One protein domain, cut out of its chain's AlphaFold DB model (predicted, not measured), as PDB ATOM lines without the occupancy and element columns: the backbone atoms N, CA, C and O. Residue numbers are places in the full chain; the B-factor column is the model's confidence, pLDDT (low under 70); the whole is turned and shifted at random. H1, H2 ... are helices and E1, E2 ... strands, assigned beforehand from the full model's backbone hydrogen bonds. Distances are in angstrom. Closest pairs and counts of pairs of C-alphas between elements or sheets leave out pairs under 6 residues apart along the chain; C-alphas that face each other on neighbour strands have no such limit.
ATOM      1  N   GLY A   2      19.031  20.973 -42.405       78.50
ATOM      2  CA  GLY A   2      17.894  20.438 -43.183       78.50
ATOM      3  C   GLY A   2      17.251  19.164 -42.620       78.50
ATOM      4  O   GLY A   2      16.452  18.542 -43.310       78.50
ATOM      5  N   TYR A   3      17.579  18.787 -41.382       80.25
ATOM      6  CA  TYR A   3      16.981  17.636 -40.714       80.25
ATOM      7  C   TYR A   3      15.737  18.045 -39.923       80.25
ATOM      8  O   TYR A   3      15.751  19.050 -39.214       80.25
ATOM      9  N   GLN A   4      14.693  17.230 -40.012       82.38
ATOM     10  CA  GLN A   4      13.638  17.138 -39.012       82.38
ATOM     11  C   GLN A   4      14.143  16.271 -37.863       82.38
ATOM     12  O   GLN A   4      14.727  15.213 -38.105       82.38
ATOM     13  N   THR A   5      13.948  16.709 -36.626       88.31
ATOM     14  CA  THR A   5      14.480  16.019 -35.451       88.31
ATOM     15  C   THR A   5      13.383  15.671 -34.463       88.31
ATOM     16  O   THR A   5      12.448  16.444 -34.293       88.31
ATOM     17  N   GLU A   6      13.533  14.525 -33.807       92.88
ATOM     18  CA  GLU A   6      12.717  14.096 -32.673       92.88
ATOM     19  C   GLU A   6      13.630  13.542 -31.584       92.88
ATOM     20  O   GLU A   6      14.620  12.866 -31.874       92.88
ATOM     21  N   GLU A   7      13.278  13.762 -30.325       93.62
ATOM     22  CA  GLU A   7      14.070  13.311 -29.188       93.62
ATOM     23  C   GLU A   7      13.227  12.648 -28.096       93.62
ATOM     24  O   GLU A   7      12.004  12.801 -28.005       93.62
ATOM     25  N   GLY A   8      13.890  11.877 -27.235       92.62
ATOM     26  CA  GLY A   8      13.227  11.266 -26.093       92.62
ATOM     27  C   GLY A   8      14.170  10.595 -25.108       92.62
ATOM     28  O   GLY A   8      15.280  10.186 -25.449       92.62
ATOM     29  N   LEU A   9      13.699  10.473 -23.867       94.38
ATOM     30  CA  LEU A   9      14.363   9.733 -22.802       94.38
ATOM     31  C   LEU A   9      13.702   8.360 -22.657       94.38
ATOM     32  O   LEU A   9      12.489   8.290 -22.484       94.38
ATOM     33  N   PHE A  10      14.500   7.296 -22.699       91.25
ATOM     34  CA  PHE A  10      14.018   5.916 -22.621       91.25
ATOM     35  C   PHE A  10      14.819   5.131 -21.589       91.25
ATOM     36  O   PHE A  10      16.047   5.256 -21.508       91.25
ATOM     37  N   SER A  11      14.128   4.318 -20.797       90.44
ATOM     38  CA  SER A  11      14.734   3.455 -19.787       90.44
ATOM     39  C   SER A  11      14.889   2.019 -20.276       90.44
ATOM     40  O   SER A  11      13.996   1.449 -20.899       90.44
ATOM     41  N   ALA A  12      15.986   1.370 -19.891       86.44
ATOM     42  CA  ALA A  12      16.133  -0.075 -20.060       86.44
ATOM     43  C   ALA A  12      15.027  -0.885 -19.346       86.44
ATOM     44  O   ALA A  12      14.674  -1.974 -19.792       86.44
ATOM     45  N   ALA A  13      14.425  -0.337 -18.286       87.31
ATOM     46  CA  ALA A  13      13.322  -0.988 -17.582       87.31
ATOM     47  C   ALA A  13      12.035  -1.087 -18.427       87.31
ATOM     48  O   ALA A  13      11.282  -2.041 -18.263       87.31
ATOM     49  N   GLU A  14      11.800  -0.157 -19.364       89.19
ATOM     50  CA  GLU A  14      10.611  -0.164 -20.244       89.19
ATOM     51  C   GLU A  14      10.571  -1.388 -21.165       89.19
ATOM     52  O   GLU A  14       9.504  -1.817 -21.592       89.19
ATOM     53  N   VAL A  15      11.737  -1.975 -21.437       90.38
ATOM     54  CA  VAL A  15      11.892  -3.187 -22.252       90.38
ATOM     55  C   VAL A  15      12.158  -4.434 -21.403       90.38
ATOM     56  O   VAL A  15      12.618  -5.452 -21.912       90.38
ATOM     57  N   GLY A  16      11.887  -4.360 -20.096       88.50
ATOM     58  CA  GLY A  16      11.992  -5.490 -19.175       88.50
ATOM     59  C   GLY A  16      13.404  -5.784 -18.659       88.50
ATOM     60  O   GLY A  16      13.622  -6.837 -18.060       88.50
ATOM     61  N   ALA A  17      14.377  -4.886 -18.855       82.00
ATOM     62  CA  ALA A  17      15.688  -5.068 -18.242       82.00
ATOM     63  C   ALA A  17      15.613  -4.863 -16.719       82.00
ATOM     64  O   ALA A  17      14.903  -3.992 -16.222       82.00
ATOM     65  N   SER A  18      16.427  -5.603 -15.965       81.12
ATOM     66  CA  SER A  18      16.477  -5.520 -14.495       81.12
ATOM     67  C   SER A  18      17.056  -4.209 -13.938       81.12
ATOM     68  O   SER A  18      17.193  -4.063 -12.726       81.12
ATOM     69  N   HIS A  19      17.436  -3.260 -14.796       79.81
ATOM     70  CA  HIS A  19      18.142  -2.038 -14.423       79.81
ATOM     71  C   HIS A  19      17.500  -0.794 -15.056       79.81
ATOM     72  O   HIS A  19      16.937  -0.849 -16.144       79.81
ATOM     73  N   GLN A  20      17.633   0.359 -14.394       81.88
ATOM     74  CA  GLN A  20      16.949   1.613 -14.757       81.88
ATOM     75  C   GLN A  20      17.816   2.581 -15.581       81.88
ATOM     76  O   GLN A  20      17.756   3.797 -15.415       81.88
ATOM     77  N   ARG A  21      18.687   2.070 -16.453       83.31
ATOM     78  CA  ARG A  21      19.589   2.929 -17.238       83.31
ATOM     79  C   ARG A  21      18.773   3.754 -18.233       83.31
ATOM     80  O   ARG A  21      18.293   3.213 -19.224       83.31
ATOM     81  N   GLN A  22      18.649   5.051 -17.964       88.88
ATOM     82  CA  GLN A  22      17.991   6.016 -18.843       88.88
ATOM     83  C   GLN A  22      18.961   6.565 -19.887       88.88
ATOM     84  O   GLN A  22      20.126   6.846 -19.585       88.88
ATOM     85  N   ARG A  23      18.500   6.705 -21.127       90.12
ATOM     86  CA  ARG A  23      19.286   7.219 -22.251       90.12
ATOM     87  C   ARG A  23      18.463   8.214 -23.051       90.12
ATOM     88  O   ARG A  23      17.281   7.986 -23.292       90.12
ATOM     89  N   PHE A  24      19.105   9.317 -23.420       90.75
ATOM     90  CA  PHE A  24      18.532  10.338 -24.282       90.75
ATOM     91  C   PHE A  24      18.887  10.010 -25.731       90.75
ATOM     92  O   PHE A  24      20.061   9.823 -26.051       90.75
ATOM     93  N   PHE A  25      17.874   9.897 -26.579       90.44
ATOM     94  CA  PHE A  25      18.006   9.589 -27.995       90.44
ATOM     95  C   PHE A  25      17.578  10.798 -28.817       90.44
ATOM     96  O   PHE A  25      16.596  11.454 -28.480       90.44
ATOM     97  N   ILE A  26      18.302  11.044 -29.909       92.50
ATOM     98  CA  ILE A  26      17.977  12.051 -30.919       92.50
ATOM     99  C   ILE A  26      17.875  11.317 -32.258       92.50
ATOM    100  O   ILE A  26      18.819  10.644 -32.676       92.50
ATOM    101  N   LEU A  27      16.733  11.444 -32.922       90.06
ATOM    102  CA  LEU A  27      16.488  11.003 -34.287       90.06
ATOM    103  C   LEU A  27      16.547  12.230 -35.195       90.06
ATOM    104  O   LEU A  27      15.866  13.213 -34.936       90.06
ATOM    105  N   ALA A  28      17.338  12.170 -36.264       89.12
ATOM    106  CA  ALA A  28      17.411  13.216 -37.278       89.12
ATOM    107  C   ALA A  28      17.111  12.612 -38.656       89.12
ATOM    108  O   ALA A  28      17.793  11.689 -39.102       89.12
ATOM    109  N   HIS A  29      16.095  13.137 -39.330       82.44
ATOM    110  CA  HIS A  29      15.621  12.697 -40.636       82.44
ATOM    111  C   HIS A  29      15.750  13.824 -41.667       82.44
ATOM    112  O   HIS A  29      15.419  14.963 -41.370       82.44
ATOM    113  N   CYS A  30      16.218  13.529 -42.880       80.62
ATOM    114  CA  CYS A  30      16.309  14.500 -43.972       80.62
ATOM    115  C   CYS A  30      15.558  13.970 -45.199       80.62
ATOM    116  O   CYS A  30      15.940  12.938 -45.752       80.62
ATOM    117  N   GLU A  31      14.524  14.700 -45.623       67.19
ATOM    118  CA  GLU A  31      13.650  14.370 -46.762       67.19
ATOM    119  C   GLU A  31      14.425  14.342 -48.094       67.19
ATOM    120  O   GLU A  31      14.176  13.524 -48.977       67.19
ATOM    121  N   SER A  32      15.429  15.214 -48.242       59.12
ATOM    122  CA  SER A  32      16.197  15.386 -49.480       59.12
ATOM    123  C   SER A  32      17.352  14.394 -49.652       59.12
ATOM    124  O   SER A  32      18.186  14.569 -50.537       59.12
ATOM    125  N   PHE A 117      35.469   4.965 -35.763       64.56
ATOM    126  CA  PHE A 117      35.416   3.719 -34.997       64.56
ATOM    127  C   PHE A 117      36.662   3.556 -34.127       64.56
ATOM    128  O   PHE A 117      37.733   4.024 -34.491       64.56
ATOM    129  N   ARG A 118      36.568   2.811 -33.016       63.66
ATOM    130  CA  ARG A 118      37.730   2.554 -32.142       63.66
ATOM    131  C   ARG A 118      38.974   2.099 -32.908       63.66
ATOM    132  O   ARG A 118      40.062   2.578 -32.624       63.66
ATOM    133  N   ASN A 119      38.798   1.164 -33.838       63.94
ATOM    134  CA  ASN A 119      39.906   0.548 -34.569       63.94
ATOM    135  C   ASN A 119      40.287   1.340 -35.835       63.94
ATOM    136  O   ASN A 119      41.112   0.882 -36.618       63.94
ATOM    137  N   ASP A 120      39.671   2.502 -36.066       69.44
ATOM    138  CA  ASP A 120      39.978   3.394 -37.183       69.44
ATOM    139  C   ASP A 120      41.092   4.371 -36.787       69.44
ATOM    140  O   ASP A 120      40.873   5.566 -36.587       69.44
ATOM    141  N   TYR A 121      42.293   3.823 -36.596       72.38
ATOM    142  CA  TYR A 121      43.461   4.574 -36.131       72.38
ATOM    143  C   TYR A 121      43.814   5.740 -37.059       72.38
ATOM    144  O   TYR A 121      44.153   6.818 -36.577       72.38
ATOM    145  N   ASP A 122      43.670   5.553 -38.374       72.94
ATOM    146  CA  ASP A 122      43.911   6.600 -39.369       72.94
ATOM    147  C   ASP A 122      42.873   7.728 -39.271       72.94
ATOM    148  O   ASP A 122      43.219   8.905 -39.401       72.94
ATOM    149  N   GLY A 123      41.607   7.393 -39.002       75.31
ATOM    150  CA  GLY A 123      40.555   8.369 -38.726       75.31
ATOM    151  C   GLY A 123      40.835   9.190 -37.466       75.31
ATOM    152  O   GLY A 123      40.731  10.417 -37.497       75.31
ATOM    153  N   TRP A 124      41.257   8.541 -36.375       78.00
ATOM    154  CA  TRP A 124      41.642   9.230 -35.137       78.00
ATOM    155  C   TRP A 124      42.885  10.106 -35.311       78.00
ATOM    156  O   TRP A 124      42.898  11.240 -34.840       78.00
ATOM    157  N   ALA A 125      43.901   9.628 -36.034       77.44
ATOM    158  CA  ALA A 125      45.134  10.373 -36.284       77.44
ATOM    159  C   ALA A 125      44.898  11.677 -37.064       77.44
ATOM    160  O   ALA A 125      45.612  12.654 -36.854       77.44
ATOM    161  N   ARG A 126      43.885  11.712 -37.938       79.50
ATOM    162  CA  ARG A 126      43.485  12.925 -38.671       79.50
ATOM    163  C   ARG A 126      42.652  13.885 -37.830       79.50
ATOM    164  O   ARG A 126      42.690  15.082 -38.076       79.50
ATOM    165  N   LEU A 127      41.886  13.365 -36.874       77.50
ATOM    166  CA  LEU A 127      40.897  14.141 -36.133       77.50
ATOM    167  C   LEU A 127      41.465  14.765 -34.853       77.50
ATOM    168  O   LEU A 127      41.135  15.903 -34.535       77.50
ATOM    169  N   LEU A 128      42.334  14.056 -34.132       79.00
ATOM    170  CA  LEU A 128      42.909  14.526 -32.865       79.00
ATOM    171  C   LEU A 128      43.730  15.829 -32.969       79.00
ATOM    172  O   LEU A 128      43.668  16.614 -32.026       79.00
ATOM    173  N   PRO A 129      44.465  16.120 -34.061       79.50
ATOM    174  CA  PRO A 129      45.133  17.414 -34.218       79.50
ATOM    175  C   PRO A 129      44.160  18.601 -34.293       79.50
ATOM    176  O   PRO A 129      44.467  19.673 -33.781       79.50
ATOM    177  N   GLU A 130      42.986  18.399 -34.897       77.62
ATOM    178  CA  GLU A 130      41.947  19.429 -35.062       77.62
ATOM    179  C   GLU A 130      41.032  19.526 -33.831       77.62
ATOM    180  O   GLU A 130      40.554  20.601 -33.471       77.62
ATOM    181  N   MET A 131      40.791  18.400 -33.154       73.19
ATOM    182  CA  MET A 131      39.965  18.311 -31.948       73.19
ATOM    183  C   MET A 131      40.728  17.587 -30.828       73.19
ATOM    184  O   MET A 131      40.403  16.444 -30.492       73.19
ATOM    185  N   PRO A 132      41.725  18.245 -30.208       65.75
ATOM    186  CA  PRO A 132      42.613  17.615 -29.225       65.75
ATOM    187  C   PRO A 132      41.916  17.220 -27.920       65.75
ATOM    188  O   PRO A 132      42.452  16.437 -27.144       65.75
ATOM    189  N   THR A 133      40.717  17.747 -27.665       65.31
ATOM    190  CA  THR A 133      39.890  17.395 -26.503       65.31
ATOM    191  C   THR A 133      39.022  16.157 -26.729       65.31
ATOM    192  O   THR A 133      38.364  15.706 -25.792       65.31
ATOM    193  N   LEU A 134      38.982  15.606 -27.948       63.59
ATOM    194  CA  LEU A 134      38.173  14.431 -28.243       63.59
ATOM    195  C   LEU A 134      38.884  13.172 -27.730       63.59
ATOM    196  O   LEU A 134      39.904  12.754 -28.268       63.59
ATOM    197  N   GLU A 135      38.339  12.547 -26.691       57.47
ATOM    198  CA  GLU A 135      38.872  11.278 -26.199       57.47
ATOM    199  C   GLU A 135      38.523  10.152 -27.187       57.47
ATOM    200  O   GLU A 135      37.347   9.988 -27.539       57.47
ATOM    201  N   PRO A 136      39.501   9.339 -27.636       55.03
ATOM    202  CA  PRO A 136      39.185   8.159 -28.418       55.03
ATOM    203  C   PRO A 136      38.266   7.251 -27.612       55.03
ATOM    204  O   PRO A 136      38.390   7.161 -26.390       55.03
ATOM    205  N   ALA A 137      37.337   6.576 -28.291       51.75
ATOM    206  CA  ALA A 137      36.366   5.683 -27.664       51.75
ATOM    207  C   ALA A 137      37.053   4.419 -27.112       51.75
ATOM    208  O   ALA A 137      36.831   3.315 -27.609       51.75
ATOM    209  N   PHE A 138      37.911   4.564 -26.105       45.75
ATOM    210  CA  PHE A 138      38.534   3.494 -25.352       45.75
ATOM    211  C   PHE A 138      37.526   2.971 -24.326       45.75
ATOM    212  O   PHE A 138      36.959   3.716 -23.530       45.75
ATOM    213  N   CYS A 139      37.308   1.658 -24.309       48.47
ATOM    214  CA  CYS A 139      36.670   1.003 -23.180       48.47
ATOM    215  C   CYS A 139      37.816   0.935 -22.206       48.47
ATOM    216  O   CYS A 139      38.796   0.240 -22.481       48.47
ATOM    217  N   LYS A 140      37.717   1.685 -21.112       45.81
ATOM    218  CA  LYS A 140      38.599   1.468 -19.977       45.81
ATOM    219  C   LYS A 140      38.578  -0.032 -19.679       45.81
ATOM    220  O   LYS A 140      37.509  -0.598 -19.447       45.81
ATOM    221  N   TYR A 141      39.744  -0.671 -19.757       44.69
ATOM    222  CA  TYR A 141      39.960  -2.004 -19.214       44.69
ATOM    223  C   TYR A 141      39.721  -1.891 -17.710       44.69
ATOM    224  O   TYR A 141      40.572  -1.419 -16.964       44.69
ATOM    225  N   ALA A 142      38.520  -2.239 -17.263       46.41
ATOM    226  CA  ALA A 142      38.178  -2.253 -15.852       46.41
ATOM    227  C   ALA A 142      38.651  -3.579 -15.242       46.41
ATOM    228  O   ALA A 142      37.830  -4.387 -14.822       46.41
ATOM    229  N   HIS A 143      39.964  -3.830 -15.229       46.47
ATOM    230  CA  HIS A 143      40.502  -5.078 -14.671       46.47
ATOM    231  C   HIS A 143      40.397  -5.157 -13.139       46.47
ATOM    232  O   HIS A 143      40.594  -6.224 -12.571       46.47
ATOM    233  N   GLU A 144      40.018  -4.062 -12.474       51.22
ATOM    234  CA  GLU A 144      40.045  -3.957 -11.010       51.22
ATOM    235  C   GLU A 144      38.722  -3.475 -10.399       51.22
ATOM    236  O   GLU A 144      38.682  -3.101  -9.232       51.22
ATOM    237  N   SER A 145      37.614  -3.459 -11.151       50.28
ATOM    238  CA  SER A 145      36.312  -3.115 -10.562       50.28
ATOM    239  C   SER A 145      35.623  -4.384 -10.048       50.28
ATOM    240  O   SER A 145      35.148  -5.179 -10.866       50.28
ATOM    241  N   PRO A 146      35.535  -4.601  -8.721       48.38
ATOM    242  CA  PRO A 146      34.985  -5.831  -8.149       48.38
ATOM    243  C   PRO A 146      33.461  -5.940  -8.299       48.38
ATOM    244  O   PRO A 146      32.887  -6.982  -7.991       48.38
ATOM    245  N   ASN A 147      32.783  -4.885  -8.765       61.66
ATOM    246  CA  ASN A 147      31.332  -4.858  -8.877       61.66
ATOM    247  C   ASN A 147      30.887  -4.742 -10.338       61.66
ATOM    248  O   ASN A 147      31.155  -3.754 -11.023       61.66
ATOM    249  N   ARG A 148      30.118  -5.735 -10.799       54.78
ATOM    250  CA  ARG A 148      29.475  -5.764 -12.122       54.78
ATOM    251  C   ARG A 148      28.691  -4.479 -12.422       54.78
ATOM    252  O   ARG A 148      28.631  -4.047 -13.570       54.78
ATOM    253  N   VAL A 149      28.101  -3.853 -11.400       59.50
ATOM    254  CA  VAL A 149      27.372  -2.580 -11.536       59.50
ATOM    255  C   VAL A 149      28.310  -1.437 -11.927       59.50
ATOM    256  O   VAL A 149      27.965  -0.629 -12.788       59.50
ATOM    257  N   ASP A 150      29.505  -1.391 -11.349       53.78
ATOM    258  CA  ASP A 150      30.483  -0.343 -11.624       53.78
ATOM    259  C   ASP A 150      31.170  -0.567 -12.978       53.78
ATOM    260  O   ASP A 150      31.368   0.389 -13.724       53.78
ATOM    261  N   GLN A 151      31.370  -1.822 -13.393       55.69
ATOM    262  CA  GLN A 151      31.763  -2.153 -14.770       55.69
ATOM    263  C   GLN A 151      30.711  -1.700 -15.800       55.69
ATOM    264  O   GLN A 151      31.047  -1.088 -16.812       55.69
ATOM    265  N   LEU A 152      29.417  -1.923 -15.534       55.88
ATOM    266  CA  LEU A 152      28.326  -1.458 -16.403       55.88
ATOM    267  C   LEU A 152      28.229   0.073 -16.465       55.88
ATOM    268  O   LEU A 152      27.870   0.625 -17.511       55.88
ATOM    269  N   ARG A 153      28.548   0.765 -15.365       56.25
ATOM    270  CA  ARG A 153      28.661   2.232 -15.325       56.25
ATOM    271  C   ARG A 153      29.870   2.730 -16.124       56.25
ATOM    272  O   ARG A 153      29.750   3.752 -16.792       56.25
ATOM    273  N   LEU A 154      30.981   1.988 -16.107       52.75
ATOM    274  CA  LEU A 154      32.205   2.276 -16.866       52.75
ATOM    275  C   LEU A 154      32.078   2.011 -18.376       52.75
ATOM    276  O   LEU A 154      32.803   2.630 -19.153       52.75
ATOM    277  N   LEU A 155      31.140   1.159 -18.810       59.16
ATOM    278  CA  LEU A 155      30.749   0.977 -20.218       59.16
ATOM    279  C   LEU A 155      29.964   2.195 -20.740       59.16
ATOM    280  O   LEU A 155      28.810   2.072 -21.169       59.16
ATOM    281  N   GLY A 156      30.558   3.388 -20.643       64.06
ATOM    282  CA  GLY A 156      29.993   4.664 -21.080       64.06
ATOM    283  C   GLY A 156      29.209   4.530 -22.388       64.06
ATOM    284  O   GLY A 156      29.573   3.775 -23.283       64.06
ATOM    285  N   ASN A 157      28.058   5.197 -22.457       66.94
ATOM    286  CA  ASN A 157      27.143   5.208 -23.606       66.94
ATOM    287  C   ASN A 157      26.580   3.868 -24.113       66.94
ATOM    288  O   ASN A 157      25.703   3.910 -24.963       66.94
ATOM    289  N   GLY A 158      26.936   2.706 -23.556       71.12
ATOM    290  CA  GLY A 158      26.261   1.440 -23.880       71.12
ATOM    291  C   GLY A 158      24.730   1.534 -23.743       71.12
ATOM    292  O   GLY A 158      24.222   2.216 -22.842       71.12
ATOM    293  N   VAL A 159      24.003   0.872 -24.638       81.25
ATOM    294  CA  VAL A 159      22.535   0.871 -24.717       81.25
ATOM    295  C   VAL A 159      22.061  -0.576 -24.816       81.25
ATOM    296  O   VAL A 159      22.695  -1.384 -25.487       81.25
ATOM    297  N   VAL A 160      20.952  -0.911 -24.153       84.75
ATOM    298  CA  VAL A 160      20.275  -2.200 -24.361       84.75
ATOM    299  C   VAL A 160      19.621  -2.172 -25.750       84.75
ATOM    300  O   VAL A 160      18.812  -1.273 -25.986       84.75
ATOM    301  N   PRO A 161      19.911  -3.117 -26.667       85.81
ATOM    302  CA  PRO A 161      19.401  -3.068 -28.043       85.81
ATOM    303  C   PRO A 161      17.880  -2.895 -28.144       85.81
ATOM    304  O   PRO A 161      17.399  -2.087 -28.934       85.81
ATOM    305  N   ALA A 162      17.119  -3.569 -27.276       85.19
ATOM    306  CA  ALA A 162      15.666  -3.423 -27.216       85.19
ATOM    307  C   ALA A 162      15.218  -1.985 -26.880       85.19
ATOM    308  O   ALA A 162      14.252  -1.495 -27.456       85.19
ATOM    309  N   THR A 163      15.940  -1.267 -26.010       90.06
ATOM    310  CA  THR A 163      15.662   0.149 -25.706       90.06
ATOM    311  C   THR A 163      15.904   1.036 -26.921       90.06
ATOM    312  O   THR A 163      15.121   1.947 -27.169       90.06
ATOM    313  N   ALA A 164      16.952   0.761 -27.707       89.00
ATOM    314  CA  ALA A 164      17.208   1.493 -28.948       89.00
ATOM    315  C   ALA A 164      16.097   1.257 -29.986       89.00
ATOM    316  O   ALA A 164      15.660   2.203 -30.636       89.00
ATOM    317  N   ALA A 165      15.605   0.019 -30.105       90.94
ATOM    318  CA  ALA A 165      14.484  -0.308 -30.983       90.94
ATOM    319  C   ALA A 165      13.191   0.405 -30.553       90.94
ATOM    320  O   ALA A 165      12.523   1.023 -31.383       90.94
ATOM    321  N   LEU A 166      12.870   0.383 -29.252       92.94
ATOM    322  CA  LEU A 166      11.722   1.102 -28.693       92.94
ATOM    323  C   LEU A 166      11.813   2.609 -28.968       92.94
ATOM    324  O   LEU A 166      10.846   3.214 -29.441       92.94
ATOM    325  N   ALA A 167      12.983   3.203 -28.714       93.06
ATOM    326  CA  ALA A 167      13.238   4.609 -28.991       93.06
ATOM    327  C   ALA A 167      13.035   4.928 -30.476       93.06
ATOM    328  O   ALA A 167      12.297   5.851 -30.807       93.06
ATOM    329  N   PHE A 168      13.610   4.125 -31.375       92.50
ATOM    330  CA  PHE A 168      13.474   4.321 -32.816       92.50
ATOM    331  C   PHE A 168      12.010   4.293 -33.272       92.50
ATOM    332  O   PHE A 168      11.564   5.244 -33.905       92.50
ATOM    333  N   HIS A 169      11.239   3.262 -32.907       92.88
ATOM    334  CA  HIS A 169       9.824   3.171 -33.286       92.88
ATOM    335  C   HIS A 169       8.995   4.341 -32.747       92.88
ATOM    336  O   HIS A 169       8.153   4.886 -33.460       92.88
ATOM    337  N   THR A 170       9.258   4.749 -31.505       94.06
ATOM    338  CA  THR A 170       8.541   5.856 -30.865       94.06
ATOM    339  C   THR A 170       8.838   7.184 -31.557       94.06
ATOM    340  O   THR A 170       7.916   7.938 -31.852       94.06
ATOM    341  N   LEU A 171      10.112   7.473 -31.830       93.31
ATOM    342  CA  LEU A 171      10.527   8.728 -32.457       93.31
ATOM    343  C   LEU A 171      10.113   8.784 -33.934       93.31
ATOM    344  O   LEU A 171       9.618   9.813 -34.379       93.31
ATOM    345  N   VAL A 172      10.200   7.670 -34.668       91.00
ATOM    346  CA  VAL A 172       9.692   7.560 -36.048       91.00
ATOM    347  C   VAL A 172       8.187   7.822 -36.113       91.00
ATOM    348  O   VAL A 172       7.730   8.540 -36.996       91.00
ATOM    349  N   GLY A 173       7.410   7.302 -35.161       88.94
ATOM    350  CA  GLY A 173       5.970   7.572 -35.096       88.94
ATOM    351  C   GLY A 173       5.620   9.038 -34.805       88.94
ATOM    352  O   GLY A 173       4.505   9.464 -35.101       88.94
ATOM    353  N   ARG A 174       6.551   9.811 -34.227       89.25
ATOM    354  CA  ARG A 174       6.394  11.254 -33.975       89.25
ATOM    355  C   ARG A 174       6.844  12.099 -35.158       89.25
ATOM    356  O   ARG A 174       6.205  13.106 -35.462       89.25
ATOM    357  N   THR A 175       7.898  11.671 -35.855       81.06
ATOM    358  CA  THR A 175       8.319  12.330 -37.093       81.06
ATOM    359  C   THR A 175       7.198  12.276 -38.126       81.06
ATOM    360  O   THR A 175       6.496  11.275 -38.256       81.06
ATOM    361  N   ARG A 176       7.054  13.338 -38.925       69.12
ATOM    362  CA  ARG A 176       6.085  13.409 -40.033       69.12
ATOM    363  C   ARG A 176       6.518  12.578 -41.251       69.12
ATOM    364  O   ARG A 176       6.307  13.016 -42.376       69.12
ATOM    365  N   LEU A 177       7.116  11.410 -41.027       60.91
ATOM    366  CA  LEU A 177       7.384  10.422 -42.066       60.91
ATOM    367  C   LEU A 177       6.027   9.934 -42.596       60.91
ATOM    368  O   LEU A 177       5.379   9.093 -41.974       60.91
ATOM    369  N   LYS A 178       5.554  10.541 -43.686       50.16
ATOM    370  CA  LYS A 178       4.367  10.132 -44.442       50.16
ATOM    371  C   LYS A 178       4.786   9.573 -45.787       50.16
ATOM    372  O   LYS A 178       5.692  10.175 -46.397       50.16
TER     373      LYS A 178
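This is residues 2 to 32 and 117 to 178 of the 178 residues of an uncharacterized protein of Candidatus Pacearchaeota archaeon (UniProt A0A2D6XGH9). A ribbon of two long antiparallel strands, E1 and E2, is covered on one face by the longest helix, H4, with the short helix H1 at the ribbon's turning end. Well away from this small body, two short helices, H3 and H2, are strung along a loose arm of chain, joined by the long link of residues 128 to 147 and touching no helix. The printed part has 93 residues with four named helices and two named strands, in the order E1, H1, E2, H2, H3, H4; the class is mixed, helices and strands. The whole is loose, with a radius of gyration of the C-alphas of 17.1 A, and flat, spanning 48 by 39 by 18 A.

E1, residues 4 to 11, and E2, residues 22 to 29, are antiparallel neighbours, with 162 degrees between their directions. C-alphas 7 and 26, which face each other, are 4.5 A apart. N 6 and O 27, at 2.9 A, and N 25 and O 8, at 2.8 A, are within hydrogen-bond range. H4, residues 161 to 174, comes nearest to E1 at the C-alphas of Glu 6 and Leu 171, 5.8 A apart. Its closest C-alphas to E2 are those of Leu 171 and Leu 27, 6.6 A apart. H1, residues 12 to 15, touches H4, which meets it with residues 162 to 166 alone; the closest C-alphas are those of Ala 12 and Thr 163, 5.7 A apart. H2, residues 121 to 127, is apart from E1, H1 and H4. H3, residues 148 to 154, is apart from E1, E2, H1, H2 and H4. In H2, H3 and H4 every O i to N i+4 pair is within hydrogen-bond range; H1 is too short for such a pair.

E1 begins at C-alpha 4, (13.638, 17.138, -39.012), and is 23.6 A long. H1 follows over residues 12 to 15, and E2 is 22.9 A long. H2 is 9.9 A long, beginning at C-alpha 121, (43.461, 4.574, -36.131), and H3 is 9.7 A long. H4, 20.2 A long, ends at C-alpha 174, (6.394, 11.254, -33.975).

The two C-alphas farthest apart are those of Glu 144 and Lys 178, at 50.9 A. Residues 33 to 116 are not printed, and C-alphas 32 and 117 are 26.7 A apart across the cut. The link from H2 to H3, 20 residues, is long. The mean pLDDT of the printed part is 74.8; under 70 are residues 31 to 32, 117 to 120, 132 to 157 and 176 to 178.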